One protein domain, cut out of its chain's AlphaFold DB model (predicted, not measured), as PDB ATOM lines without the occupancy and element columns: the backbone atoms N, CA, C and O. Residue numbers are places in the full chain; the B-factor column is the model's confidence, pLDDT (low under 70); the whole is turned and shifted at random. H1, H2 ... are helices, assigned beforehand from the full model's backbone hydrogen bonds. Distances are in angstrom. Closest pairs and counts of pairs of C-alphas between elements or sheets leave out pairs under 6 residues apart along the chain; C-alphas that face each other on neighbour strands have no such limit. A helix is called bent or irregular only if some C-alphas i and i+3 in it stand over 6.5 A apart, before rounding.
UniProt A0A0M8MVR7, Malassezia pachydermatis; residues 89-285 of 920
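Overview. This is residues 89 to 285 of the 920 residues of a protein of Malassezia pachydermatis (UniProt A0A0M8MVR7). The helical hairpin of H1 and H2, with H12 packed on H2, makes one end of this model; a cluster of H4, H6, H7, H10 and the bent H8 makes the other, and the long helix H3 runs from the first towards the second along one side. H11 bridges H1 and H8a, while the unnamed tail, residues 267 to 285, runs back from H12 past the H8 arms. The printed part has 197 residues with twelve named helices, H1 to H12 in order, and no named strand; its class is all helix. It is compact, with a radius of gyration of the C-alphas of 17.7 A and spans of 53 by 41 by 32 A.

Along the chain. H1, residues 89 to 103, starts at C-alpha 89 (206.926, 193.721, 153.958) and is 22.4 A long. H2 is residues 108 to 117; H3, residues 120 to 138, measures 28.2 A and is only just irregular, C-alphas 120 and 123 being 6.52 A apart. H4 is residues 140 to 145, H5 155 to 159, H6 163 to 172 and H7 176 to 183. H8, residues 187 to 205, was assigned as one helix by its hydrogen bonds but is bent, with C-alphas 195 and 198 8.0 A apart; its arms H8a, 187 to 195, and H8b, 198 to 205, are about perpendicular at 88 degrees. H8a is irregular, C-alphas 192 and 195 being 7.0 A apart. H9 is residues 212 to 217, H10 234 to 240, and H11 248 to 254, irregular with C-alphas 251 and 254 7.4 A apart. H12, residues 258 to 266, ends at C-alpha 266 (183.858, 187.796, 147.293).

Arrangement. H1, with residues 97 to 102 alone, touches H2 in a hairpin, closest C-alphas Ala 101 and Ala 108 at 4.6 A. H2 touches H12, Pro 109 to Ile 259, 4.9 A between C-alphas, at a steep tilt of 55 degrees. H3, with residues 131 to 138 alone, touches H5, C-alphas of His 134 and Ala 159 at 5.1 A. H4 touches H7, Ile 141 to Gly 178, 4.7 A between C-alphas. H6 and H7 form a hairpin at a shallow tilt of 11 degrees, closest C-alphas Ala 167 and Leu 179 at 6.1 A. H6 touches H8b, C-alphas of Cys 171 and Leu 204 at 4.8 A. H10 touches H8a, C-alphas of Ala 187 and Leu 240 at 5.2 A. H11 touches H1, C-alphas of Asp 91 and Ala 251 at 5.8 A. H9 touches no helix but is near H7 and H8b. Every O i to N i+4 pair is within hydrogen-bond range in H2, H5, H6, H7, H8b, H9, H10 and H12; the others have 10 of 11 in H1, 14 of 15 in H3, 1 of 2 in H4, 4 of 5 in H8a and 0 of 3 in H11, where 2 of 4 O i to N i+3 pairs are.

Size, cuts and confidence. The C-alphas farthest apart, of Ala 118 and Ala 213, are 52.9 A apart. The printed part has no cut; the link from H9 to H10 is long, 16 residues. Mean pLDDT of the printed part is 82.2; it is under 70 in 23 residues, among them 225 to 232 and 242 to 251.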
ATOM      1  N   SER A  89     207.463 192.353 154.015       82.50
ATOM      2  CA  SER A  89     206.926 193.721 153.958       82.50
ATOM      3  C   SER A  89     205.412 193.772 153.724       82.50
ATOM      4  O   SER A  89     204.756 194.675 154.230       82.50
ATOM      5  N   LEU A  90     204.841 192.790 153.008       85.12
ATOM      6  CA  LEU A  90     203.394 192.726 152.766       85.12
ATOM      7  C   LEU A  90     202.604 192.492 154.060       85.12
ATOM      8  O   LEU A  90     201.462 192.930 154.165       85.12
ATOM      9  N   ASP A  91     203.185 191.791 155.037       83.56
ATOM     10  CA  ASP A  91     202.471 191.457 156.267       83.56
ATOM     11  C   ASP A  91     202.146 192.732 157.066       83.56
ATOM     12  O   ASP A  91     201.022 192.879 157.543       83.56
ATOM     13  N   GLU A  92     203.077 193.692 157.130       81.94
ATOM     14  CA  GLU A  92     202.868 194.999 157.774       81.94
ATOM     15  C   GLU A  92     201.768 195.820 157.084       81.94
ATOM     16  O   GLU A  92     200.893 196.377 157.757       81.94
ATOM     17  N   ASP A  93     201.748 195.827 155.747       84.50
ATOM     18  CA  ASP A  93     200.714 196.510 154.961       84.50
ATOM     19  C   ASP A  93     199.323 195.918 155.237       84.50
ATOM     20  O   ASP A  93     198.353 196.645 155.476       84.50
ATOM     21  N   VAL A  94     199.219 194.583 155.271       85.88
ATOM     22  CA  VAL A  94     197.961 193.886 155.574       85.88
ATOM     23  C   VAL A  94     197.524 194.137 157.020       85.88
ATOM     24  O   VAL A  94     196.332 194.337 157.268       85.88
ATOM     25  N   TYR A  95     198.446 194.177 157.987       84.38
ATOM     26  CA  TYR A  95     198.108 194.488 159.381       84.38
ATOM     27  C   TYR A  95     197.614 195.918 159.569       84.38
ATOM     28  O   TYR A  95     196.626 196.120 160.287       84.38
ATOM     29  N   ALA A  96     198.257 196.896 158.928       84.81
ATOM     30  CA  ALA A  96     197.817 198.288 158.955       84.81
ATOM     31  C   ALA A  96     196.371 198.406 158.447       84.81
ATOM     32  O   ALA A  96     195.513 198.977 159.125       84.81
ATOM     33  N   GLN A  97     196.067 197.743 157.332       87.06
ATOM     34  CA  GLN A  97     194.731 197.745 156.739       87.06
ATOM     35  C   GLN A  97     193.697 196.967 157.551       87.06
ATOM     36  O   GLN A  97     192.559 197.406 157.698       87.06
ATOM     37  N   LEU A  98     194.072 195.841 158.158       84.50
ATOM     38  CA  LEU A  98     193.177 195.121 159.065       84.50
ATOM     39  C   LEU A  98     192.840 195.933 160.317       84.50
ATOM     40  O   LEU A  98     191.735 195.801 160.851       84.50
ATOM     41  N   LYS A  99     193.768 196.765 160.799       83.44
ATOM     42  CA  LYS A  99     193.528 197.676 161.923       83.44
ATOM     43  C   LYS A  99     192.541 198.780 161.539       83.44
ATOM     44  O   LYS A  99     191.632 199.052 162.321       83.44
ATOM     45  N   GLU A 100     192.678 199.351 160.345       82.31
ATOM     46  CA  GLU A 100     191.749 200.347 159.790       82.31
ATOM     47  C   GLU A 100     190.353 199.744 159.543       82.31
ATOM     48  O   GLU A 100     189.350 200.273 160.022       82.31
ATOM     49  N   ALA A 101     190.277 198.567 158.913       79.94
ATOM     50  CA  ALA A 101     189.019 197.869 158.642       79.94
ATOM     51  C   ALA A 101     188.258 197.482 159.925       79.94
ATOM     52  O   ALA A 101     187.030 197.571 159.973       79.94
ATOM     53  N   LYS A 102     188.965 197.096 160.999       77.75
ATOM     54  CA  LYS A 102     188.352 196.792 162.307       77.75
ATOM     55  C   LYS A 102     187.695 198.008 162.959       77.75
ATOM     56  O   LYS A 102     186.701 197.845 163.660       77.75
ATOM     57  N   GLN A 103     188.216 199.212 162.730       79.06
ATOM     58  CA  GLN A 103     187.640 200.447 163.273       79.06
ATOM     59  C   GLN A 103     186.322 200.833 162.576       79.06
ATOM     60  O   GLN A 103     185.509 201.537 163.169       79.06
ATOM     61  N   ALA A 104     186.068 200.321 161.365       72.69
ATOM     62  CA  ALA A 104     184.864 200.599 160.579       72.69
ATOM     63  C   ALA A 104     183.629 199.739 160.948       72.69
ATOM     64  O   ALA A 104     182.544 200.006 160.441       72.69
ATOM     65  N   SER A 105     183.781 198.741 161.833       63.41
ATOM     66  CA  SER A 105     182.770 197.868 162.481       63.41
ATOM     67  C   SER A 105     181.734 197.133 161.594       63.41
ATOM     68  O   SER A 105     181.620 195.916 161.714       63.41
ATOM     69  N   SER A 106     180.996 197.796 160.690       60.94
ATOM     70  CA  SER A 106     179.916 197.191 159.878       60.94
ATOM     71  C   SER A 106     180.270 196.901 158.409       60.94
ATOM     72  O   SER A 106     179.628 196.044 157.811       60.94
ATOM     73  N   ALA A 107     181.295 197.551 157.841       66.62
ATOM     74  CA  ALA A 107     181.729 197.385 156.439       66.62
ATOM     75  C   ALA A 107     183.185 196.885 156.308       66.62
ATOM     76  O   ALA A 107     183.861 197.112 155.307       66.62
ATOM     77  N   ALA A 108     183.701 196.222 157.345       73.62
ATOM     78  CA  ALA A 108     185.097 195.797 157.423       73.62
ATOM     79  C   ALA A 108     185.599 194.921 156.242       73.62
ATOM     80  O   ALA A 108     186.704 195.191 155.764       73.62
ATOM     81  N   PRO A 109     184.862 193.901 155.741       77.81
ATOM     82  CA  PRO A 109     185.313 193.133 154.574       77.81
ATOM     83  C   PRO A 109     185.301 193.971 153.291       77.81
ATOM     84  O   PRO A 109     186.223 193.850 152.491       77.81
ATOM     85  N   ASP A 110     184.329 194.871 153.139       81.56
ATOM     86  CA  ASP A 110     184.179 195.726 151.956       81.56
ATOM     87  C   ASP A 110     185.276 196.804 151.891       81.56
ATOM     88  O   ASP A 110     185.787 197.123 150.819       81.56
ATOM     89  N   ALA A 111     185.714 197.316 153.047       83.00
ATOM     90  CA  ALA A 111     186.849 198.234 153.143       83.00
ATOM     91  C   ALA A 111     188.179 197.554 152.773       83.00
ATOM     92  O   ALA A 111     188.987 198.119 152.035       83.00
ATOM     93  N   PHE A 112     188.395 196.319 153.236       85.56
ATOM     94  CA  PHE A 112     189.587 195.546 152.876       85.56
ATOM     95  C   PHE A 112     189.584 195.147 151.392       85.56
ATOM     96  O   PHE A 112     190.623 195.174 150.734       85.56
ATOM     97  N   LEU A 113     188.408 194.837 150.841       84.44
ATOM     98  CA  LEU A 113     188.209 194.622 149.409       84.44
ATOM     99  C   LEU A 113     188.587 195.842 148.578       84.44
ATOM    100  O   LEU A 113     189.335 195.706 147.615       84.44
ATOM    101  N   ALA A 114     188.150 197.035 148.982       84.38
ATOM    102  CA  ALA A 114     188.517 198.268 148.295       84.38
ATOM    103  C   ALA A 114     190.042 198.498 148.282       84.38
ATOM    104  O   ALA A 114     190.588 198.960 147.281       84.38
ATOM    105  N   TRP A 115     190.749 198.127 149.357       88.50
ATOM    106  CA  TRP A 115     192.215 198.173 149.398       88.50
ATOM    107  C   TRP A 115     192.876 197.150 148.461       88.50
ATOM    108  O   TRP A 115     193.877 197.477 147.811       88.50
ATOM    109  N   LEU A 116     192.325 195.935 148.368       86.62
ATOM    110  CA  LEU A 116     192.785 194.915 147.421       86.62
ATOM    111  C   LEU A 116     192.584 195.360 145.968       86.62
ATOM    112  O   LEU A 116     193.445 195.108 145.130       86.62
ATOM    113  N   ASP A 117     191.478 196.046 145.686       85.25
ATOM    114  CA  ASP A 117     191.096 196.484 144.342       85.25
ATOM    115  C   ASP A 117     191.830 197.748 143.876       85.25
ATOM    116  O   ASP A 117     191.857 198.039 142.679       85.25
ATOM    117  N   ALA A 118     192.444 198.493 144.801       87.25
ATOM    118  CA  ALA A 118     193.184 199.713 144.492       87.25
ATOM    119  C   ALA A 118     194.432 199.462 143.623       87.25
ATOM    120  O   ALA A 118     194.842 200.348 142.875       87.25
ATOM    121  N   GLU A 119     195.021 198.263 143.685       86.69
ATOM    122  CA  GLU A 119     196.128 197.847 142.820       86.69
ATOM    123  C   GLU A 119     195.924 196.404 142.334       86.69
ATOM    124  O   GLU A 119     195.791 195.494 143.157       86.69
ATOM    125  N   PRO A 120     196.000 196.139 141.016       78.88
ATOM    126  CA  PRO A 120     195.694 194.821 140.456       78.88
ATOM    127  C   PRO A 120     196.655 193.720 140.935       78.88
ATOM    128  O   PRO A 120     196.290 192.548 140.992       78.88
ATOM    129  N   GLU A 121     197.883 194.076 141.315       83.31
ATOM    130  CA  GLU A 121     198.888 193.113 141.768       83.31
ATOM    131  C   GLU A 121     198.695 192.667 143.228       83.31
ATOM    132  O   GLU A 121     199.175 191.594 143.601       83.31
ATOM    133  N   ARG A 122     197.974 193.436 144.063       87.25
ATOM    134  CA  ARG A 122     197.821 193.139 145.502       87.25
ATOM    135  C   ARG A 122     197.105 191.825 145.749       87.25
ATOM    136  O   ARG A 122     197.567 191.038 146.569       87.25
ATOM    137  N   VAL A 123     196.038 191.542 145.001       87.62
ATOM    138  CA  VAL A 123     195.305 190.269 145.106       87.62
ATOM    139  C   VAL A 123     196.241 189.087 144.847       87.62
ATOM    140  O   VAL A 123     196.289 188.152 145.642       87.62
ATOM    141  N   HIS A 124     197.051 189.144 143.787       86.75
ATOM    142  CA  HIS A 124     197.990 188.073 143.447       86.75
ATOM    143  C   HIS A 124     199.108 187.913 144.484       86.75
ATOM    144  O   HIS A 124     199.441 186.785 144.847       86.75
ATOM    145  N   ARG A 125     199.648 189.021 145.004       89.56
ATOM    146  CA  ARG A 125     200.673 189.018 146.062       89.56
ATOM    147  C   ARG A 125     200.130 188.447 147.376       89.56
ATOM    148  O   ARG A 125     200.773 187.593 147.980       89.56
ATOM    149  N   VAL A 126     198.916 188.837 147.772       88.50
ATOM    150  CA  VAL A 126     198.214 188.323 148.961       88.50
ATOM    151  C   VAL A 126     197.915 186.828 148.826       88.50
ATOM    152  O   VAL A 126     198.178 186.072 149.760       88.50
ATOM    153  N   LEU A 127     197.434 186.372 147.664       88.31
ATOM    154  CA  LEU A 127     197.190 184.948 147.405       88.31
ATOM    155  C   LEU A 127     198.480 184.129 147.425       88.31
ATOM    156  O   LEU A 127     198.520 183.072 148.050       88.31
ATOM    157  N   LEU A 128     199.541 184.621 146.785       88.69
ATOM    158  CA  LEU A 128     200.836 183.946 146.752       88.69
ATOM    159  C   LEU A 128     201.461 183.865 148.153       88.69
ATOM    160  O   LEU A 128     201.965 182.815 148.548       88.69
ATOM    161  N   ARG A 129     201.359 184.943 148.940       89.56
ATOM    162  CA  ARG A 129     201.800 184.991 150.341       89.56
ATOM    163  C   ARG A 129     201.010 184.024 151.226       89.56
ATOM    164  O   ARG A 129     201.614 183.267 151.983       89.56
ATOM    165  N   ARG A 130     199.679 183.993 151.094       89.50
ATOM    166  CA  ARG A 130     198.797 183.032 151.784       89.50
ATOM    167  C   ARG A 130     199.130 181.587 151.412       89.50
ATOM    168  O   ARG A 130     199.235 180.740 152.294       89.50
ATOM    169  N   LYS A 131     199.375 181.324 150.127       89.94
ATOM    170  CA  LYS A 131     199.753 180.004 149.616       89.94
ATOM    171  C   LYS A 131     201.062 179.498 150.225       89.94
ATOM    172  O   LYS A 131     201.116 178.346 150.643       89.94
ATOM    173  N   LEU A 132     202.086 180.347 150.346       90.19
ATOM    174  CA  LEU A 132     203.346 179.979 151.006       90.19
ATOM    175  C   LEU A 132     203.141 179.596 152.481       90.19
ATOM    176  O   LEU A 132     203.686 178.589 152.929       90.19
ATOM    177  N   TRP A 133     202.314 180.340 153.222       90.69
ATOM    178  CA  TRP A 133     201.973 179.990 154.607       90.69
ATOM    179  C   TRP A 133     201.197 178.671 154.709       90.69
ATOM    180  O   TRP A 133     201.521 177.840 155.555       90.69
ATOM    181  N   HIS A 134     200.233 178.432 153.817       90.44
ATOM    182  CA  HIS A 134     199.512 177.156 153.753       90.44
ATOM    183  C   HIS A 134     200.447 175.987 153.449       90.44
ATOM    184  O   HIS A 134     200.374 174.964 154.123       90.44
ATOM    185  N   MET A 135     201.357 176.141 152.482       89.81
ATOM    186  CA  MET A 135     202.375 175.130 152.189       89.81
ATOM    187  C   MET A 135     203.232 174.847 153.427       89.81
ATOM    188  O   MET A 135     203.423 173.682 153.767       89.81
ATOM    189  N   LEU A 136     203.688 175.886 154.137       90.06
ATOM    190  CA  LEU A 136     204.478 175.726 155.358       90.06
ATOM    191  C   LEU A 136     203.720 174.943 156.441       90.06
ATOM    192  O   LEU A 136     204.284 174.030 157.041       90.06
ATOM    193  N   TRP A 137     202.448 175.268 156.681       90.81
ATOM    194  CA  TRP A 137     201.634 174.571 157.679       90.81
ATOM    195  C   TRP A 137     201.331 173.129 157.281       90.81
ATOM    196  O   TRP A 137     201.420 172.240 158.119       90.81
ATOM    197  N   LEU A 138     201.026 172.865 156.009       90.25
ATOM    198  CA  LEU A 138     200.748 171.508 155.531       90.25
ATOM    199  C   LEU A 138     201.993 170.609 155.566       90.25
ATOM    200  O   LEU A 138     201.861 169.403 155.766       90.25
ATOM    201  N   LEU A 139     203.202 171.170 155.440       89.50
ATOM    202  CA  LEU A 139     204.457 170.424 155.602       89.50
ATOM    203  C   LEU A 139     204.679 169.916 157.039       89.50
ATOM    204  O   LEU A 139     205.478 168.998 157.231       89.50
ATOM    205  N   SER A 140     203.948 170.420 158.045       88.06
ATOM    206  CA  SER A 140     204.002 169.855 159.402       88.06
ATOM    207  C   SER A 140     203.439 168.427 159.468       88.06
ATOM    208  O   SER A 140     203.876 167.635 160.302       88.06
ATOM    209  N   ILE A 141     202.524 168.066 158.558       88.50
ATOM    210  CA  ILE A 141     201.869 166.752 158.498       88.50
ATOM    211  C   ILE A 141     202.875 165.626 158.187       88.50
ATOM    212  O   ILE A 141     202.968 164.694 158.990       88.50
ATOM    213  N   PRO A 142     203.655 165.666 157.084       86.62
ATOM    214  CA  PRO A 142     204.686 164.658 156.831       86.62
ATOM    215  C   PRO A 142     205.814 164.708 157.873       86.62
ATOM    216  O   PRO A 142     206.316 163.665 158.280       86.62
ATOM    217  N   LEU A 143     206.172 165.888 158.389       85.62
ATOM    218  CA  LEU A 143     207.198 166.005 159.436       85.62
ATOM    219  C   LEU A 143     206.796 165.335 160.757       85.62
ATOM    220  O   LEU A 143     207.664 164.896 161.515       85.62
ATOM    221  N   ALA A 144     205.496 165.220 161.027       83.25
ATOM    222  CA  ALA A 144     204.987 164.510 162.191       83.25
ATOM    223  C   ALA A 144     205.093 162.982 162.074       83.25
ATOM    224  O   ALA A 144     205.053 162.297 163.099       83.25
ATOM    225  N   SER A 145     205.229 162.433 160.860       82.12
ATOM    226  CA  SER A 145     205.434 160.994 160.655       82.12
ATOM    227  C   SER A 145     206.917 160.618 160.683       82.12
ATOM    228  O   SER A 145     207.289 159.659 161.360       82.12
ATOM    229  N   SER A 146     207.773 161.386 160.003       83.75
ATOM    230  CA  SER A 146     209.230 161.220 160.016       83.75
ATOM    231  C   SER A 146     209.944 162.514 159.622       83.75
ATOM    232  O   SER A 146     209.505 163.240 158.734       83.75
ATOM    233  N   LYS A 147     211.132 162.751 160.194       76.31
ATOM    234  CA  LYS A 147     212.025 163.842 159.762       76.31
ATOM    235  C   LYS A 147     212.523 163.675 158.321       76.31
ATOM    236  O   LYS A 147     212.901 164.658 157.701       76.31
ATOM    237  N   THR A 148     212.519 162.447 157.803       81.31
ATOM    238  CA  THR A 148     212.925 162.107 156.430       81.31
ATOM    239  C   THR A 148     211.738 161.928 155.485       81.31
ATOM    240  O   THR A 148     211.921 161.441 154.371       81.31
ATOM    241  N   ALA A 149     210.520 162.282 155.912       83.25
ATOM    242  CA  ALA A 149     209.332 162.135 155.084       83.25
ATOM    243  C   ALA A 149     209.467 162.953 153.794       83.25
ATOM    244  O   ALA A 149     209.817 164.134 153.824       83.25
ATOM    245  N   THR A 150     209.201 162.309 152.667       83.25
ATOM    246  CA  THR A 150     209.269 162.883 151.325       83.25
ATOM    247  C   THR A 150     207.927 163.484 150.914       83.25
ATOM    248  O   THR A 150     206.856 163.006 151.294       83.25
ATOM    249  N   VAL A 151     207.979 164.568 150.143       79.62
ATOM    250  CA  VAL A 151     206.805 165.267 149.617       79.62
ATOM    251  C   VAL A 151     206.363 164.573 148.327       79.62
ATOM    252  O   VAL A 151     206.910 164.820 147.261       79.62
ATOM    253  N   HIS A 152     205.389 163.668 148.427       66.88
ATOM    254  CA  HIS A 152     204.898 162.883 147.280       66.88
ATOM    255  C   HIS A 152     203.688 163.492 146.559       66.88
ATOM    256  O   HIS A 152     203.237 162.962 145.547       66.88
ATOM    257  N   VAL A 153     203.134 164.583 147.089       70.75
ATOM    258  CA  VAL A 153     201.922 165.226 146.570       70.75
ATOM    259  C   VAL A 153     202.253 166.654 146.156       70.75
ATOM    260  O   VAL A 153     203.102 167.293 146.772       70.75
ATOM    261  N   ASP A 154     201.565 167.163 145.131       81.06
ATOM    262  CA  ASP A 154     201.650 168.561 144.705       81.06
ATOM    263  C   ASP A 154     201.161 169.485 145.841       81.06
ATOM    264  O   ASP A 154     199.986 169.854 145.922       81.06
ATOM    265  N   MET A 155     202.078 169.852 146.742       81.88
ATOM    266  CA  MET A 155     201.816 170.713 147.902       81.88
ATOM    267  C   MET A 155     201.294 172.084 147.494       81.88
ATOM    268  O   MET A 155     200.533 172.700 148.238       81.88
ATOM    269  N   ALA A 156     201.681 172.560 146.308       80.81
ATOM    270  CA  ALA A 156     201.176 173.810 145.774       80.81
ATOM    271  C   ALA A 156     199.687 173.690 145.427       80.81
ATOM    272  O   ALA A 156     198.934 174.615 145.714       80.81
ATOM    273  N   SER A 157     199.246 172.566 144.858       83.75
ATOM    274  CA  SER A 157     197.816 172.322 144.618       83.75
ATOM    275  C   SER A 157     197.027 172.131 145.918       83.75
ATOM    276  O   SER A 157     195.918 172.642 146.048       83.75
ATOM    277  N   LEU A 158     197.615 171.463 146.917       83.44
ATOM    278  CA  LEU A 158     196.986 171.274 148.225       83.44
ATOM    279  C   LEU A 158     196.838 172.598 148.980       83.44
ATOM    280  O   LEU A 158     195.833 172.817 149.641       83.44
ATOM    281  N   ALA A 159     197.796 173.517 148.876       86.19
ATOM    282  CA  ALA A 159     197.711 174.810 149.552       86.19
ATOM    283  C   ALA A 159     196.531 175.684 149.085       86.19
ATOM    284  O   ALA A 159     196.123 176.590 149.818       86.19
ATOM    285  N   ASP A 160     195.967 175.399 147.905       84.50
ATOM    286  CA  ASP A 160     194.791 176.092 147.375       84.50
ATOM    287  C   ASP A 160     193.478 175.603 148.013       84.50
ATOM    288  O   ASP A 160     192.476 176.319 147.971       84.50
ATOM    289  N   THR A 161     193.456 174.415 148.632       85.12
ATOM    290  CA  THR A 161     192.256 173.923 149.319       85.12
ATOM    291  C   THR A 161     192.161 174.465 150.753       85.12
ATOM    292  O   THR A 161     193.187 174.648 151.418       85.12
ATOM    293  N   PRO A 162     190.946 174.710 151.275       86.56
ATOM    294  CA  PRO A 162     190.758 175.284 152.608       86.56
ATOM    295  C   PRO A 162     191.335 174.401 153.718       86.56
ATOM    296  O   PRO A 162     191.215 173.176 153.679       86.56
ATOM    297  N   LEU A 163     191.892 175.020 154.766       88.50
ATOM    298  CA  LEU A 163     192.454 174.289 155.913       88.50
ATOM    299  C   LEU A 163     191.430 173.376 156.598       88.50
ATOM    300  O   LEU A 163     191.787 172.295 157.063       88.50
ATOM    301  N   LEU A 164     190.159 173.785 156.640       89.75
ATOM    302  CA  LEU A 164     189.085 172.961 157.190       89.75
ATOM    303  C   LEU A 164     188.890 171.666 156.394       89.75
ATOM    304  O   LEU A 164     188.664 170.616 156.992       89.75
ATOM    305  N   ASP A 165     188.995 171.719 155.067       90.12
ATOM    306  CA  ASP A 165     188.826 170.537 154.223       90.12
ATOM    307  C   ASP A 165     190.034 169.604 154.340       90.12
ATOM    308  O   ASP A 165     189.858 168.392 154.425       90.12
ATOM    309  N   HIS A 166     191.246 170.149 154.496       89.81
ATOM    310  CA  HIS A 166     192.417 169.353 154.889       89.81
ATOM    311  C   HIS A 166     192.219 168.654 156.225       89.81
ATOM    312  O   HIS A 166     192.438 167.449 156.327       89.81
ATOM    313  N   ALA A 167     191.765 169.384 157.246       91.31
ATOM    314  CA  ALA A 167     191.485 168.807 158.554       91.31
ATOM    315  C   ALA A 167     190.419 167.703 158.463       91.31
ATOM    316  O   ALA A 167     190.600 166.637 159.043       91.31
ATOM    317  N   ARG A 168     189.353 167.904 157.678       91.88
ATOM    318  CA  ARG A 168     188.327 166.882 157.417       91.88
ATOM    319  C   ARG A 168     188.895 165.657 156.711       91.88
ATOM    320  O   ARG A 168     188.605 164.549 157.144       91.88
ATOM    321  N   HIS A 169     189.711 165.830 155.673       91.06
ATOM    322  CA  HIS A 169     190.350 164.711 154.978       91.06
ATOM    323  C   HIS A 169     191.288 163.930 155.902       91.06
ATOM    324  O   HIS A 169     191.259 162.703 155.897       91.06
ATOM    325  N   LEU A 170     192.056 164.618 156.754       90.75
ATOM    326  CA  LEU A 170     192.878 163.974 157.782       90.75
ATOM    327  C   LEU A 170     192.018 163.191 158.779       90.75
ATOM    328  O   LEU A 170     192.372 162.065 159.123       90.75
ATOM    329  N   CYS A 171     190.887 163.755 159.212       92.62
ATOM    330  CA  CYS A 171     189.951 163.077 160.104       92.62
ATOM    331  C   CYS A 171     189.325 161.835 159.460       92.62
ATOM    332  O   CYS A 171     189.302 160.780 160.086       92.62
ATOM    333  N   LEU A 172     188.864 161.942 158.210       92.88
ATOM    334  CA  LEU A 172     188.303 160.829 157.436       92.88
ATOM    335  C   LEU A 172     189.340 159.730 157.175       92.88
ATOM    336  O   LEU A 172     189.000 158.554 157.175       92.88
ATOM    337  N   ALA A 173     190.609 160.101 156.996       89.94
ATOM    338  CA  ALA A 173     191.718 159.161 156.854       89.94
ATOM    339  C   ALA A 173     192.198 158.566 158.195       89.94
ATOM    340  O   ALA A 173     193.158 157.797 158.205       89.94
ATOM    341  N   GLY A 174     191.602 158.953 159.330       89.50
ATOM    342  CA  GLY A 174     192.029 158.519 160.665       89.50
ATOM    343  C   GLY A 174     193.401 159.060 161.098       89.50
ATOM    344  O   GLY A 174     193.985 158.594 162.078       89.50
ATOM    345  N   ASN A 175     193.948 160.061 160.400       90.88
ATOM    346  CA  ASN A 175     195.274 160.616 160.671       90.88
ATOM    347  C   ASN A 175     195.233 161.697 161.766       90.88
ATOM    348  O   ASN A 175     195.501 162.880 161.540       90.88
ATOM    349  N   ALA A 176     194.929 161.273 162.991       89.38
ATOM    350  CA  ALA A 176     194.887 162.149 164.162       89.38
ATOM    351  C   ALA A 176     196.243 162.808 164.488       89.38
ATOM    352  O   ALA A 176     196.270 163.928 164.995       89.38
ATOM    353  N   ARG A 177     197.375 162.158 164.169       88.56
ATOM    354  CA  ARG A 177     198.717 162.751 164.332       88.56
ATOM    355  C   ARG A 177     198.962 163.891 163.347       88.56
ATOM    356  O   ARG A 177     199.520 164.910 163.735       88.56
ATOM    357  N   GLY A 178     198.517 163.731 162.103       88.94
ATOM    358  CA  GLY A 178     198.541 164.791 161.099       88.94
ATOM    359  C   GLY A 178     197.670 165.974 161.509       88.94
ATOM    360  O   GLY A 178     198.117 167.114 161.417       88.94
ATOM    361  N   LEU A 179     196.470 165.717 162.049       90.69
ATOM    362  CA  LEU A 179     195.627 166.780 162.602       90.69
ATOM    363  C   LEU A 179     196.325 167.502 163.764       90.69
ATOM    364  O   LEU A 179     196.354 168.727 163.785       90.69
ATOM    365  N   LEU A 180     196.921 166.758 164.700       89.19
ATOM    366  CA  LEU A 180     197.670 167.323 165.826       89.19
ATOM    367  C   LEU A 180     198.820 168.222 165.350       89.19
ATOM    368  O   LEU A 180     198.999 169.323 165.866       89.19
ATOM    369  N   ALA A 181     199.572 167.771 164.347       88.50
ATOM    370  CA  ALA A 181     200.668 168.530 163.759       88.50
ATOM    371  C   ALA A 181     200.193 169.787 163.025       88.50
ATOM    372  O   ALA A 181     200.863 170.816 163.077       88.50
ATOM    373  N   LEU A 182     199.037 169.721 162.362       89.44
ATOM    374  CA  LEU A 182     198.430 170.863 161.686       89.44
ATOM    375  C   LEU A 182     197.927 171.901 162.699       89.44
ATOM    376  O   LEU A 182     198.223 173.084 162.568       89.44
ATOM    377  N   VAL A 183     197.228 171.461 163.750       88.50
ATOM    378  CA  VAL A 183     196.757 172.330 164.844       88.50
ATOM    379  C   VAL A 183     197.935 172.971 165.579       88.50
ATOM    380  O   VAL A 183     197.909 174.169 165.848       88.50
ATOM    381  N   GLY A 184     198.991 172.200 165.847       85.62
ATOM    382  CA  GLY A 184     200.222 172.678 166.474       85.62
ATOM    383  C   GLY A 184     201.152 173.467 165.547       85.62
ATOM    384  O   GLY A 184     202.144 174.010 166.027       85.62
ATOM    385  N   ALA A 185     200.864 173.551 164.241       85.38
ATOM    386  CA  ALA A 185     201.719 174.263 163.291       85.38
ATOM    387  C   ALA A 185     201.720 175.771 163.557       85.38
ATOM    388  O   ALA A 185     202.767 176.416 163.479       85.38
ATOM    389  N   HIS A 186     200.544 176.343 163.844       85.12
ATOM    390  CA  HIS A 186     200.407 177.769 164.120       85.12
ATOM    391  C   HIS A 186     199.077 178.133 164.799       85.12
ATOM    392  O   HIS A 186     198.034 177.540 164.519       85.12
ATOM    393  N   ALA A 187     199.079 179.206 165.601       83.25
ATOM    394  CA  ALA A 187     197.890 179.683 166.313       83.25
ATOM    395  C   ALA A 187     196.739 180.118 165.384       83.25
ATOM    396  O   ALA A 187     195.572 180.027 165.760       83.25
ATOM    397  N   THR A 188     197.024 180.572 164.160       84.88
ATOM    398  CA  THR A 188     195.975 180.857 163.156       84.88
ATOM    399  C   THR A 188     195.252 179.612 162.697       84.88
ATOM    400  O   THR A 188     194.030 179.634 162.572       84.88
ATOM    401  N   VAL A 189     195.998 178.533 162.471       87.00
ATOM    402  CA  VAL A 189     195.441 177.250 162.058       87.00
ATOM    403  C   VAL A 189     194.534 176.743 163.170       87.00
ATOM    404  O   VAL A 189     193.357 176.487 162.921       87.00
ATOM    405  N   ALA A 190     195.019 176.751 164.415       86.56
ATOM    406  CA  ALA A 190     194.209 176.425 165.584       86.56
ATOM    407  C   ALA A 190     192.933 177.284 165.666       86.56
ATOM    408  O   ALA A 190     191.844 176.727 165.757       86.56
ATOM    409  N   ARG A 191     193.024 178.619 165.539       85.12
ATOM    410  CA  ARG A 191     191.859 179.533 165.572       85.12
ATOM    411  C   ARG A 191     190.844 179.276 164.461       85.12
ATOM    412  O   ARG A 191     189.649 179.382 164.717       85.12
ATOM    413  N   SER A 192     191.303 178.947 163.256       85.56
ATOM    414  CA  SER A 192     190.426 178.658 162.113       85.56
ATOM    415  C   SER A 192     189.679 177.327 162.269       85.56
ATOM    416  O   SER A 192     188.511 177.222 161.903       85.56
ATOM    417  N   LEU A 193     190.322 176.318 162.868       89.12
ATOM    418  CA  LEU A 193     189.761 174.973 163.026       89.12
ATOM    419  C   LEU A 193     188.968 174.798 164.327       89.12
ATOM    420  O   LEU A 193     188.052 173.975 164.386       89.12
ATOM    421  N   PHE A 194     189.281 175.575 165.364       87.50
ATOM    422  CA  PHE A 194     188.697 175.449 166.698       87.50
ATOM    423  C   PHE A 194     187.155 175.480 166.739       87.50
ATOM    424  O   PHE A 194     186.571 174.653 167.452       87.50
ATOM    425  N   PRO A 195     186.449 176.339 165.972       87.56
ATOM    426  CA  PRO A 195     184.985 176.318 165.912       87.56
ATOM    427  C   PRO A 195     184.404 174.981 165.425       87.56
ATOM    428  O   PRO A 195     183.291 174.622 165.793       87.56
ATOM    429  N   HIS A 196     185.168 174.212 164.648       89.44
ATOM    430  CA  HIS A 196     184.759 172.926 164.081       89.44
ATOM    431  C   HIS A 196     185.275 171.715 164.880       89.44
ATOM    432  O   HIS A 196     185.048 170.576 164.470       89.44
ATOM    433  N   ARG A 197     185.945 171.921 166.026       89.00
ATOM    434  CA  ARG A 197     186.651 170.862 166.776       89.00
ATOM    435  C   ARG A 197     185.789 169.646 167.118       89.00
ATOM    436  O   ARG A 197     186.241 168.524 166.935       89.00
ATOM    437  N   PHE A 198     184.544 169.844 167.553       88.88
ATOM    438  CA  PHE A 198     183.649 168.734 167.897       88.88
ATOM    439  C   PHE A 198     183.251 167.908 166.672       88.88
ATOM    440  O   PHE A 198     183.171 166.689 166.772       88.88
ATOM    441  N   ALA A 199     183.077 168.545 165.509       89.62
ATOM    442  CA  ALA A 199     182.805 167.849 164.253       89.62
ATOM    443  C   ALA A 199     184.040 167.079 163.752       89.62
ATOM    444  O   ALA A 199     183.920 165.953 163.275       89.62
ATOM    445  N   LEU A 200     185.238 167.654 163.904       91.56
ATOM    446  CA  LEU A 200     186.499 166.990 163.557       91.56
ATOM    447  C   LEU A 200     186.776 165.782 164.466       91.56
ATOM    448  O   LEU A 200     187.162 164.724 163.970       91.56
ATOM    449  N   LEU A 201     186.542 165.917 165.776       91.06
ATOM    450  CA  LEU A 201     186.659 164.825 166.747       91.06
ATOM    451  C   LEU A 201     185.614 163.733 166.506       91.06
ATOM    452  O   LEU A 201     185.956 162.556 166.534       91.06
ATOM    453  N   HIS A 202     184.367 164.120 166.232       91.69
ATOM    454  CA  HIS A 202     183.302 163.193 165.849       91.69
ATOM    455  C   HIS A 202     183.701 162.376 164.618       91.69
ATOM    456  O   HIS A 202     183.649 161.150 164.661       91.69
ATOM    457  N   THR A 203     184.212 163.036 163.575       92.12
ATOM    458  CA  THR A 203     184.669 162.370 162.345       92.12
ATOM    459  C   THR A 203     185.832 161.412 162.616       92.12
ATOM    460  O   THR A 203     185.851 160.318 162.066       92.12
ATOM    461  N   LEU A 204     186.790 161.785 163.476       91.81
ATOM    462  CA  LEU A 204     187.906 160.908 163.863       91.81
ATOM    463  C   LEU A 204     187.444 159.648 164.600       91.81
ATOM    464  O   LEU A 204     188.005 158.577 164.381       91.81
ATOM    465  N   LEU A 205     186.462 159.797 165.489       90.88
ATOM    466  CA  LEU A 205     185.922 158.707 166.299       90.88
ATOM    467  C   LEU A 205     185.037 157.761 165.476       90.88
ATOM    468  O   LEU A 205     185.071 156.559 165.711       90.88
ATOM    469  N   THR A 206     184.268 158.298 164.524       90.25
ATOM    470  CA  THR A 206     183.317 157.540 163.699       90.25
ATOM    471  C   THR A 206     183.964 157.061 162.396       90.25
ATOM    472  O   THR A 206     184.526 155.970 162.346       90.25
ATOM    473  N   ALA A 207     183.943 157.883 161.345       88.75
ATOM    474  CA  ALA A 207     184.436 157.534 160.013       88.75
ATOM    475  C   ALA A 207     185.951 157.258 159.974       88.75
ATOM    476  O   ALA A 207     186.400 156.398 159.223       88.75
ATOM    477  N   GLY A 208     186.733 157.972 160.789       85.19
ATOM    478  CA  GLY A 208     188.184 157.815 160.888       85.19
ATOM    479  C   GLY A 208     188.637 156.605 161.708       85.19
ATOM    480  O   GLY A 208     189.811 156.245 161.642       85.19
ATOM    481  N   GLY A 209     187.743 155.985 162.487       86.69
ATOM    482  CA  GLY A 209     188.020 154.768 163.259       86.69
ATOM    483  C   GLY A 209     189.158 154.881 164.282       86.69
ATOM    484  O   GLY A 209     189.775 153.872 164.632       86.69
ATOM    485  N   VAL A 210     189.492 156.086 164.755       89.81
ATOM    486  CA  VAL A 210     190.606 156.280 165.690       89.81
ATOM    487  C   VAL A 210     190.191 155.878 167.099       89.81
ATOM    488  O   VAL A 210     189.201 156.368 167.640       89.81
ATOM    489  N   ALA A 211     191.005 155.034 167.736       89.38
ATOM    490  CA  ALA A 211     190.750 154.576 169.094       89.38
ATOM    491  C   ALA A 211     190.635 155.763 170.080       89.38
ATOM    492  O   ALA A 211     191.574 156.564 170.198       89.38
ATOM    493  N   PRO A 212     189.550 155.850 170.876       89.12
ATOM    494  CA  PRO A 212     189.358 156.929 171.849       89.12
ATOM    495  C   PRO A 212     190.491 157.036 172.875       89.12
ATOM    496  O   PRO A 212     190.836 158.129 173.322       89.12
ATOM    497  N   ALA A 213     191.114 155.905 173.224       85.81
ATOM    498  CA  ALA A 213     192.267 155.862 174.118       85.81
ATOM    499  C   ALA A 213     193.465 156.656 173.568       85.81
ATOM    500  O   ALA A 213     194.130 157.365 174.323       85.81
ATOM    501  N   SER A 214     193.708 156.594 172.255       88.00
ATOM    502  CA  SER A 214     194.771 157.356 171.595       88.00
ATOM    503  C   SER A 214     194.461 158.851 171.581       88.00
ATOM    504  O   SER A 214     195.334 159.657 171.891       88.00
ATOM    505  N   LEU A 215     193.206 159.236 171.319       88.44
ATOM    506  CA  LEU A 215     192.786 160.643 171.366       88.44
ATOM    507  C   LEU A 215     192.881 161.234 172.782       88.44
ATOM    508  O   LEU A 215     193.283 162.387 172.945       88.44
ATOM    509  N   ALA A 216     192.567 160.436 173.808       85.75
ATOM    510  CA  ALA A 216     192.771 160.813 175.204       85.75
ATOM    511  C   ALA A 216     194.263 161.005 175.524       85.75
ATOM    512  O   ALA A 216     194.640 162.010 176.125       85.75
ATOM    513  N   GLN A 217     195.119 160.072 175.086       86.56
ATOM    514  CA  GLN A 217     196.572 160.146 175.279       86.56
ATOM    515  C   GLN A 217     197.179 161.385 174.609       86.56
ATOM    516  O   GLN A 217     198.068 162.018 175.174       86.56
ATOM    517  N   TRP A 218     196.683 161.758 173.429       85.94
ATOM    518  CA  TRP A 218     197.115 162.956 172.709       85.94
ATOM    519  C   TRP A 218     196.450 164.247 173.195       85.94
ATOM    520  O   TRP A 218     196.628 165.274 172.554       85.94
ATOM    521  N   ARG A 219     195.703 164.229 174.313       85.56
ATOM    522  CA  ARG A 219     195.026 165.409 174.893       85.56
ATOM    523  C   ARG A 219     194.108 166.142 173.891       85.56
ATOM    524  O   ARG A 219     193.934 167.353 174.008       85.56
ATOM    525  N   LEU A 220     193.517 165.422 172.929       86.31
ATOM    526  CA  LEU A 220     192.560 165.964 171.948       86.31
ATOM    527  C   LEU A 220     191.112 165.941 172.458       86.31
ATOM    528  O   LEU A 220     190.273 166.696 171.972       86.31
ATOM    529  N   LEU A 221     190.808 165.068 173.423       87.94
ATOM    530  CA  LEU A 221     189.469 164.959 173.992       87.94
ATOM    531  C   LEU A 221     189.214 166.041 175.064       87.94
ATOM    532  O   LEU A 221     190.059 166.238 175.941       87.94
ATOM    533  N   PRO A 222     188.053 166.717 175.035       86.19
ATOM    534  CA  PRO A 222     187.641 167.683 176.059       86.19
ATOM    535  C   PRO A 222     187.268 167.008 177.393       86.19
ATOM    536  O   PRO A 222     186.801 165.864 177.410       86.19
ATOM    537  N   GLY A 223     187.439 167.721 178.515       83.31
ATOM    538  CA  GLY A 223     187.273 167.168 179.865       83.31
ATOM    539  C   GLY A 223     187.114 168.216 180.970       83.31
ATOM    540  O   GLY A 223     187.563 169.346 180.845       83.31
ATOM    541  N   THR A 224     186.499 167.845 182.095       75.62
ATOM    542  CA  THR A 224     186.195 168.767 183.211       75.62
ATOM    543  C   THR A 224     187.253 168.786 184.316       75.62
ATOM    544  O   THR A 224     187.309 169.749 185.081       75.62
ATOM    545  N   ARG A 225     188.101 167.748 184.404       62.69
ATOM    546  CA  ARG A 225     189.244 167.655 185.339       62.69
ATOM    547  C   ARG A 225     190.485 168.429 184.893       62.69
ATOM    548  O   ARG A 225     191.451 168.507 185.643       62.69
ATOM    549  N   MET A 226     190.458 168.981 183.687       61.44
ATOM    550  CA  MET A 226     191.486 169.894 183.203       61.44
ATOM    551  C   MET A 226     191.361 171.249 183.935       61.44
ATOM    552  O   MET A 226     190.252 171.584 184.382       61.44
ATOM    553  N   PRO A 227     192.450 172.034 184.095       56.09
ATOM    554  CA  PRO A 227     192.351 173.399 184.620       56.09
ATOM    555  C   PRO A 227     191.293 174.195 183.842       56.09
ATOM    556  O   PRO A 227     190.990 173.855 182.704       56.09
ATOM    557  N   VAL A 228     190.671 175.211 184.459       57.53
ATOM    558  CA  VAL A 228     189.511 175.927 183.872       57.53
ATOM    559  C   VAL A 228     189.801 176.417 182.448       57.53
ATOM    560  O   VAL A 228     188.910 176.381 181.605       57.53
ATOM    561  N   GLU A 229     191.054 176.783 182.196       50.69
ATOM    562  CA  GLU A 229     191.597 177.217 180.907       50.69
ATOM    563  C   GLU A 229     191.669 176.080 179.862       50.69
ATOM    564  O   GLU A 229     191.445 176.342 178.689       50.69
ATOM    565  N   ASP A 230     191.844 174.816 180.277       54.41
ATOM    566  CA  ASP A 230     192.097 173.620 179.444       54.41
ATOM    567  C   ASP A 230     190.877 172.691 179.264       54.41
ATOM    568  O   ASP A 230     190.988 171.580 178.725       54.41
ATOM    569  N   ARG A 231     189.692 173.089 179.744       60.38
ATOM    570  CA  ARG A 231     188.487 172.227 179.733       60.38
ATOM    571  C   ARG A 231     188.034 171.802 178.331       60.38
ATOM    572  O   ARG A 231     187.332 170.803 178.171       60.38
ATOM    573  N   GLU A 232     188.490 172.515 177.308       62.72
ATOM    574  CA  GLU A 232     188.189 172.280 175.892       62.72
ATOM    575  C   GLU A 232     189.218 171.372 175.184       62.72
ATOM    576  O   GLU A 232     189.156 171.202 173.966       62.72
ATOM    577  N   SER A 233     190.090 170.723 175.973       70.38
ATOM    578  CA  SER A 233     191.261 169.896 175.632       70.38
ATOM    579  C   SER A 233     192.572 170.689 175.554       70.38
ATOM    580  O   SER A 233     192.659 171.748 174.932       70.38
ATOM    581  N   GLY A 234     193.610 170.142 176.190       68.88
ATOM    582  CA  GLY A 234     194.878 170.838 176.388       68.88
ATOM    583  C   GLY A 234     195.575 171.240 175.089       68.88
ATOM    584  O   GLY A 234     196.107 172.333 175.015       68.88
ATOM    585  N   ILE A 235     195.509 170.418 174.035       77.38
ATOM    586  CA  ILE A 235     196.162 170.736 172.752       77.38
ATOM    587  C   ILE A 235     195.552 171.959 172.078       77.38
ATOM    588  O   ILE A 235     196.286 172.789 171.548       77.38
ATOM    589  N   TRP A 236     194.221 172.065 172.053       81.19
ATOM    590  CA  TRP A 236     193.574 173.210 171.418       81.19
ATOM    591  C   TRP A 236     193.920 174.496 172.167       81.19
ATOM    592  O   TRP A 236     194.191 175.507 171.533       81.19
ATOM    593  N   VAL A 237     193.976 174.449 173.495       77.94
ATOM    594  CA  VAL A 237     194.299 175.610 174.334       77.94
ATOM    595  C   VAL A 237     195.777 175.989 174.218       77.94
ATOM    596  O   VAL A 237     196.081 177.150 173.944       77.94
ATOM    597  N   ASP A 238     196.676 175.004 174.285       77.75
ATOM    598  CA  ASP A 238     198.118 175.170 174.061       77.75
ATOM    599  C   ASP A 238     198.394 175.777 172.670       77.75
ATOM    600  O   ASP A 238     199.242 176.655 172.525       77.75
ATOM    601  N   ALA A 239     197.648 175.359 171.639       78.94
ATOM    602  CA  ALA A 239     197.786 175.868 170.273       78.94
ATOM    603  C   ALA A 239     197.123 177.242 170.049       78.94
ATOM    604  O   ALA A 239     197.524 177.987 169.154       78.94
ATOM    605  N   LEU A 240     196.104 177.597 170.837       78.94
ATOM    606  CA  LEU A 240     195.453 178.911 170.796       78.94
ATOM    607  C   LEU A 240     196.240 179.989 171.553       78.94
ATOM    608  O   LEU A 240     196.010 181.184 171.306       78.94
ATOM    609  N   ALA A 241     197.161 179.588 172.438       74.38
ATOM    610  CA  ALA A 241     198.071 180.489 173.129       74.38
ATOM    611  C   ALA A 241     198.843 181.342 172.107       74.38
ATOM    612  O   ALA A 241     199.456 180.844 171.162       74.38
ATOM    613  N   ALA A 242     198.751 182.666 172.249       58.59
ATOM    614  CA  ALA A 242     199.271 183.587 171.247       58.59
ATOM    615  C   ALA A 242     200.815 183.610 171.254       58.59
ATOM    616  O   ALA A 242     201.401 183.790 172.325       58.59
ATOM    617  N   PRO A 243     201.488 183.513 170.088       62.41
ATOM    618  CA  PRO A 243     202.911 183.829 170.002       62.41
ATOM    619  C   PRO A 243     203.142 185.309 170.346       62.41
ATOM    620  O   PRO A 243     202.292 186.165 170.088       62.41
ATOM    621  N   THR A 244     204.297 185.625 170.936       53.12
ATOM    622  CA  THR A 244     204.672 187.007 171.266       53.12
ATOM    623  C   THR A 244     204.748 187.874 169.998       53.12
ATOM    624  O   THR A 244     205.207 187.401 168.956       53.12
ATOM    625  N   PRO A 245     204.334 189.158 170.058       51.94
ATOM    626  CA  PRO A 245     204.231 190.037 168.884       51.94
ATOM    627  C   PRO A 245     205.575 190.340 168.194       51.94
ATOM    628  O   PRO A 245     205.580 190.891 167.103       51.94
ATOM    629  N   SER A 246     206.705 189.979 168.806       51.53
ATOM    630  CA  SER A 246     208.058 190.139 168.259       51.53
ATOM    631  C   SER A 246     208.581 188.915 167.487       51.53
ATOM    632  O   SER A 246     209.737 188.915 167.069       51.53
ATOM    633  N   SER A 247     207.778 187.861 167.319       58.03
ATOM    634  CA  SER A 247     208.182 186.642 166.606       58.03
ATOM    635  C   SER A 247     207.882 186.735 165.100       58.03
ATOM    636  O   SER A 247     206.793 187.187 164.747       58.03
ATOM    637  N   PRO A 248     208.745 186.218 164.197       56.69
ATOM    638  CA  PRO A 248     208.418 186.048 162.771       56.69
ATOM    639  C   PRO A 248     207.171 185.173 162.538       56.69
ATOM    640  O   PRO A 248     206.576 185.206 161.466       56.69
ATOM    641  N   MET A 249     206.723 184.429 163.555       55.69
ATOM    642  CA  MET A 249     205.457 183.691 163.539       55.69
ATOM    643  C   MET A 249     204.228 184.614 163.650       55.69
ATOM    644  O   MET A 249     203.165 184.288 163.132       55.69
ATOM    645  N   ALA A 250     204.352 185.809 164.237       63.22
ATOM    646  CA  ALA A 250     203.253 186.777 164.298       63.22
ATOM    647  C   ALA A 250     202.822 187.262 162.903       63.22
ATOM    648  O   ALA A 250     201.667 187.639 162.728       63.22
ATOM    649  N   ALA A 251     203.704 187.180 161.900       67.81
ATOM    650  CA  ALA A 251     203.446 187.592 160.523       67.81
ATOM    651  C   ALA A 251     202.280 186.833 159.865       67.81
ATOM    652  O   ALA A 251     201.544 187.417 159.074       67.81
ATOM    653  N   ALA A 252     202.020 185.583 160.257       77.75
ATOM    654  CA  ALA A 252     200.987 184.753 159.637       77.75
ATOM    655  C   ALA A 252     199.562 184.966 160.194       77.75
ATOM    656  O   ALA A 252     198.623 184.333 159.710       77.75
ATOM    657  N   LEU A 253     199.367 185.829 161.205       80.94
ATOM    658  CA  LEU A 253     198.078 186.033 161.892       80.94
ATOM    659  C   LEU A 253     196.932 186.510 160.983       80.94
ATOM    660  O   LEU A 253     195.768 186.236 161.289       80.94
ATOM    661  N   TRP A 254     197.232 187.200 159.880       85.50
ATOM    662  CA  TRP A 254     196.223 187.710 158.945       85.50
ATOM    663  C   TRP A 254     195.736 186.680 157.912       85.50
ATOM    664  O   TRP A 254     194.645 186.845 157.369       85.50
ATOM    665  N   VAL A 255     196.512 185.623 157.654       86.25
ATOM    666  CA  VAL A 255     196.345 184.707 156.505       86.25
ATOM    667  C   VAL A 255     194.965 184.041 156.472       86.25
ATOM    668  O   VAL A 255     194.341 183.962 155.418       86.25
ATOM    669  N   GLU A 256     194.467 183.631 157.638       86.00
ATOM    670  CA  GLU A 256     193.139 183.023 157.825       86.00
ATOM    671  C   GLU A 256     192.195 183.937 158.624       86.00
ATOM    672  O   GLU A 256     191.249 183.495 159.278       86.00
ATOM    673  N   HIS A 257     192.453 185.248 158.616       86.06
ATOM    674  CA  HIS A 257     191.597 186.203 159.308       86.06
ATOM    675  C   HIS A 257     190.237 186.322 158.588       86.06
ATOM    676  O   HIS A 257     190.220 186.532 157.372       86.06
ATOM    677  N   PRO A 258     189.087 186.294 159.299       83.56
ATOM    678  CA  PRO A 258     187.757 186.266 158.676       83.56
ATOM    679  C   PRO A 258     187.502 187.389 157.663       83.56
ATOM    680  O   PRO A 258     186.920 187.145 156.610       83.56
ATOM    681  N   ILE A 259     187.978 188.607 157.954       85.31
ATOM    682  CA  ILE A 259     187.886 189.769 157.047       85.31
ATOM    683  C   ILE A 259     188.609 189.494 155.718       85.31
ATOM    684  O   ILE A 259     188.036 189.724 154.659       85.31
ATOM    685  N   VAL A 260     189.836 188.958 155.770       86.50
ATOM    686  CA  VAL A 260     190.663 188.685 154.582       86.50
ATOM    687  C   VAL A 260     190.058 187.554 153.760       86.50
ATOM    688  O   VAL A 260     189.892 187.692 152.553       86.50
ATOM    689  N   VAL A 261     189.680 186.447 154.405       86.56
ATOM    690  CA  VAL A 261     189.100 185.287 153.710       86.56
ATOM    691  C   VAL A 261     187.760 185.652 153.070       86.56
ATOM    692  O   VAL A 261     187.511 185.278 151.929       86.56
ATOM    693  N   THR A 262     186.922 186.437 153.756       86.62
ATOM    694  CA  THR A 262     185.640 186.907 153.205       86.62
ATOM    695  C   THR A 262     185.855 187.828 152.008       86.62
ATOM    696  O   THR A 262     185.197 187.645 150.988       86.62
ATOM    697  N   ALA A 263     186.806 188.762 152.096       85.62
ATOM    698  CA  ALA A 263     187.190 189.627 150.986       85.62
ATOM    699  C   ALA A 263     187.675 188.816 149.769       85.62
ATOM    700  O   ALA A 263     187.147 188.937 148.665       85.62
ATOM    701  N   LEU A 264     188.624 187.900 149.966       86.56
ATOM    702  CA  LEU A 264     189.119 187.043 148.887       86.56
ATOM    703  C   LEU A 264     188.016 186.145 148.301       86.56
ATOM    704  O   LEU A 264     187.992 185.914 147.091       86.56
ATOM    705  N   ALA A 265     187.079 185.675 149.126       86.81
ATOM    706  CA  ALA A 265     185.956 184.866 148.666       86.81
ATOM    707  C   ALA A 265     184.963 185.652 147.802       86.81
ATOM    708  O   ALA A 265     184.538 185.150 146.764       86.81
ATOM    709  N   GLN A 266     184.676 186.917 148.141       86.44
ATOM    710  CA  GLN A 266     183.858 187.796 147.293       86.44
ATOM    711  C   GLN A 266     184.485 188.024 145.902       86.44
ATOM    712  O   GLN A 266     183.771 188.230 144.922       86.44
ATOM    713  N   ARG A 267     185.815 187.911 145.784       83.44
ATOM    714  CA  ARG A 267     186.562 187.954 144.515       83.44
ATOM    715  C   ARG A 267     186.715 186.591 143.827       83.44
ATOM    716  O   ARG A 267     187.453 186.491 142.851       83.44
ATOM    717  N   SER A 268     186.035 185.545 144.309       81.88
ATOM    718  CA  SER A 268     186.192 184.154 143.840       81.88
ATOM    719  C   SER A 268     187.640 183.639 143.905       81.88
ATOM    720  O   SER A 268     188.006 182.699 143.204       81.88
ATOM    721  N   ALA A 269     188.472 184.262 144.744       78.75
ATOM    722  CA  ALA A 269     189.887 183.942 144.916       78.75
ATOM    723  C   ALA A 269     190.148 183.033 146.133       78.75
ATOM    724  O   ALA A 269     191.247 182.514 146.305       78.75
ATOM    725  N   ALA A 270     189.136 182.839 146.982       78.50
ATOM    726  CA  ALA A 270     189.110 181.877 148.076       78.50
ATOM    727  C   ALA A 270     187.697 181.290 148.209       78.50
ATOM    728  O   ALA A 270     186.728 181.852 147.702       78.50
ATOM    729  N   THR A 271     187.548 180.172 148.910       80.50
ATOM    730  CA  THR A 271     186.221 179.668 149.284       80.50
ATOM    731  C   THR A 271     185.651 180.488 150.436       80.50
ATOM    732  O   THR A 271     186.387 180.872 151.349       80.50
ATOM    733  N   HIS A 272     184.336 180.702 150.449       76.44
ATOM    734  CA  HIS A 272     183.679 181.311 151.605       76.44
ATOM    735  C   HIS A 272     183.904 180.473 152.875       76.44
ATOM    736  O   HIS A 272     183.860 179.240 152.804       76.44
ATOM    737  N   PRO A 273     184.132 181.117 154.038       73.50
ATOM    738  CA  PRO A 273     184.278 180.399 155.295       73.50
ATOM    739  C   PRO A 273     182.977 179.654 155.612       73.50
ATOM    740  O   PRO A 273     181.887 180.227 155.571       73.50
ATOM    741  N   VAL A 274     183.091 178.361 155.913       78.75
ATOM    742  CA  VAL A 274     181.944 177.526 156.283       78.75
ATOM    743  C   VAL A 274     181.434 177.967 157.652       78.75
ATOM    744  O   VAL A 274     182.217 178.121 158.588       78.75
ATOM    745  N   VAL A 275     180.118 178.148 157.788       79.56
ATOM    746  CA  VAL A 275     179.505 178.489 159.079       79.56
ATOM    747  C   VAL A 275     179.766 177.350 160.077       79.56
ATOM    748  O   VAL A 275     179.476 176.192 159.760       79.56
ATOM    749  N   PRO A 276     180.330 177.633 161.266       80.00
ATOM    750  CA  PRO A 276     180.601 176.596 162.246       80.00
ATOM    751  C   PRO A 276     179.303 176.024 162.827       80.00
ATOM    752  O   PRO A 276     178.349 176.776 163.045       80.00
ATOM    753  N   PRO A 277     179.249 174.706 163.095       81.00
ATOM    754  CA  PRO A 277     178.123 174.127 163.812       81.00
ATOM    755  C   PRO A 277     178.058 174.712 165.234       81.00
ATOM    756  O   PRO A 277     179.103 175.045 165.805       81.00
ATOM    757  N   PRO A 278     176.857 174.841 165.825       79.12
ATOM    758  CA  PRO A 278     176.742 175.276 167.209       79.12
ATOM    759  C   PRO A 278     177.481 174.286 168.129       79.12
ATOM    760  O   PRO A 278     177.405 173.074 167.904       79.12
ATOM    761  N   PRO A 279     178.211 174.769 169.151       76.62
ATOM    762  CA  PRO A 279     178.812 173.883 170.136       76.62
ATOM    763  C   PRO A 279     177.715 173.112 170.888       76.62
ATOM    764  O   PRO A 279     176.605 173.629 171.048       76.62
ATOM    765  N   PRO A 280     178.007 171.889 171.363       81.31
ATOM    766  CA  PRO A 280     177.039 171.114 172.124       81.31
ATOM    767  C   PRO A 280     176.639 171.860 173.412       81.31
ATOM    768  O   PRO A 280     177.498 172.493 174.036       81.31
ATOM    769  N   PRO A 281     175.361 171.789 173.831       77.06
ATOM    770  CA  PRO A 281     174.854 172.514 174.999       77.06
ATOM    771  C   PRO A 281     175.510 172.043 176.303       77.06
ATOM    772  O   PRO A 281     175.810 172.857 177.176       77.06
ATOM    773  N   ALA A 282     175.788 170.742 176.413       84.19
ATOM    774  CA  ALA A 282     176.610 170.172 177.465       84.19
ATOM    775  C   ALA A 282     177.616 169.178 176.883       84.19
ATOM    776  O   ALA A 282     177.327 168.413 175.964       84.19
ATOM    777  N   LEU A 283     178.812 169.148 177.476       85.88
ATOM    778  CA  LEU A 283     179.850 168.199 177.082       85.88
ATOM    779  C   LEU A 283     179.408 166.741 177.300       85.88
ATOM    780  O   LEU A 283     179.791 165.856 176.542       85.88
ATOM    781  N   LEU A 284     178.593 166.505 178.332       87.31
ATOM    782  CA  LEU A 284     178.025 165.194 178.626       87.31
ATOM    783  C   LEU A 284     177.142 164.679 177.483       87.31
ATOM    784  O   LEU A 284     177.249 163.505 177.131       87.31
ATOM    785  N   ASP A 285     176.316 165.554 176.910       88.31
ATOM    786  CA  ASP A 285     175.399 165.208 175.822       88.31
ATOM    787  C   ASP A 285     176.204 164.785 174.596       88.31
ATOM    788  O   ASP A 285     176.002 163.693 174.083       88.31
TER     789      ASP A 285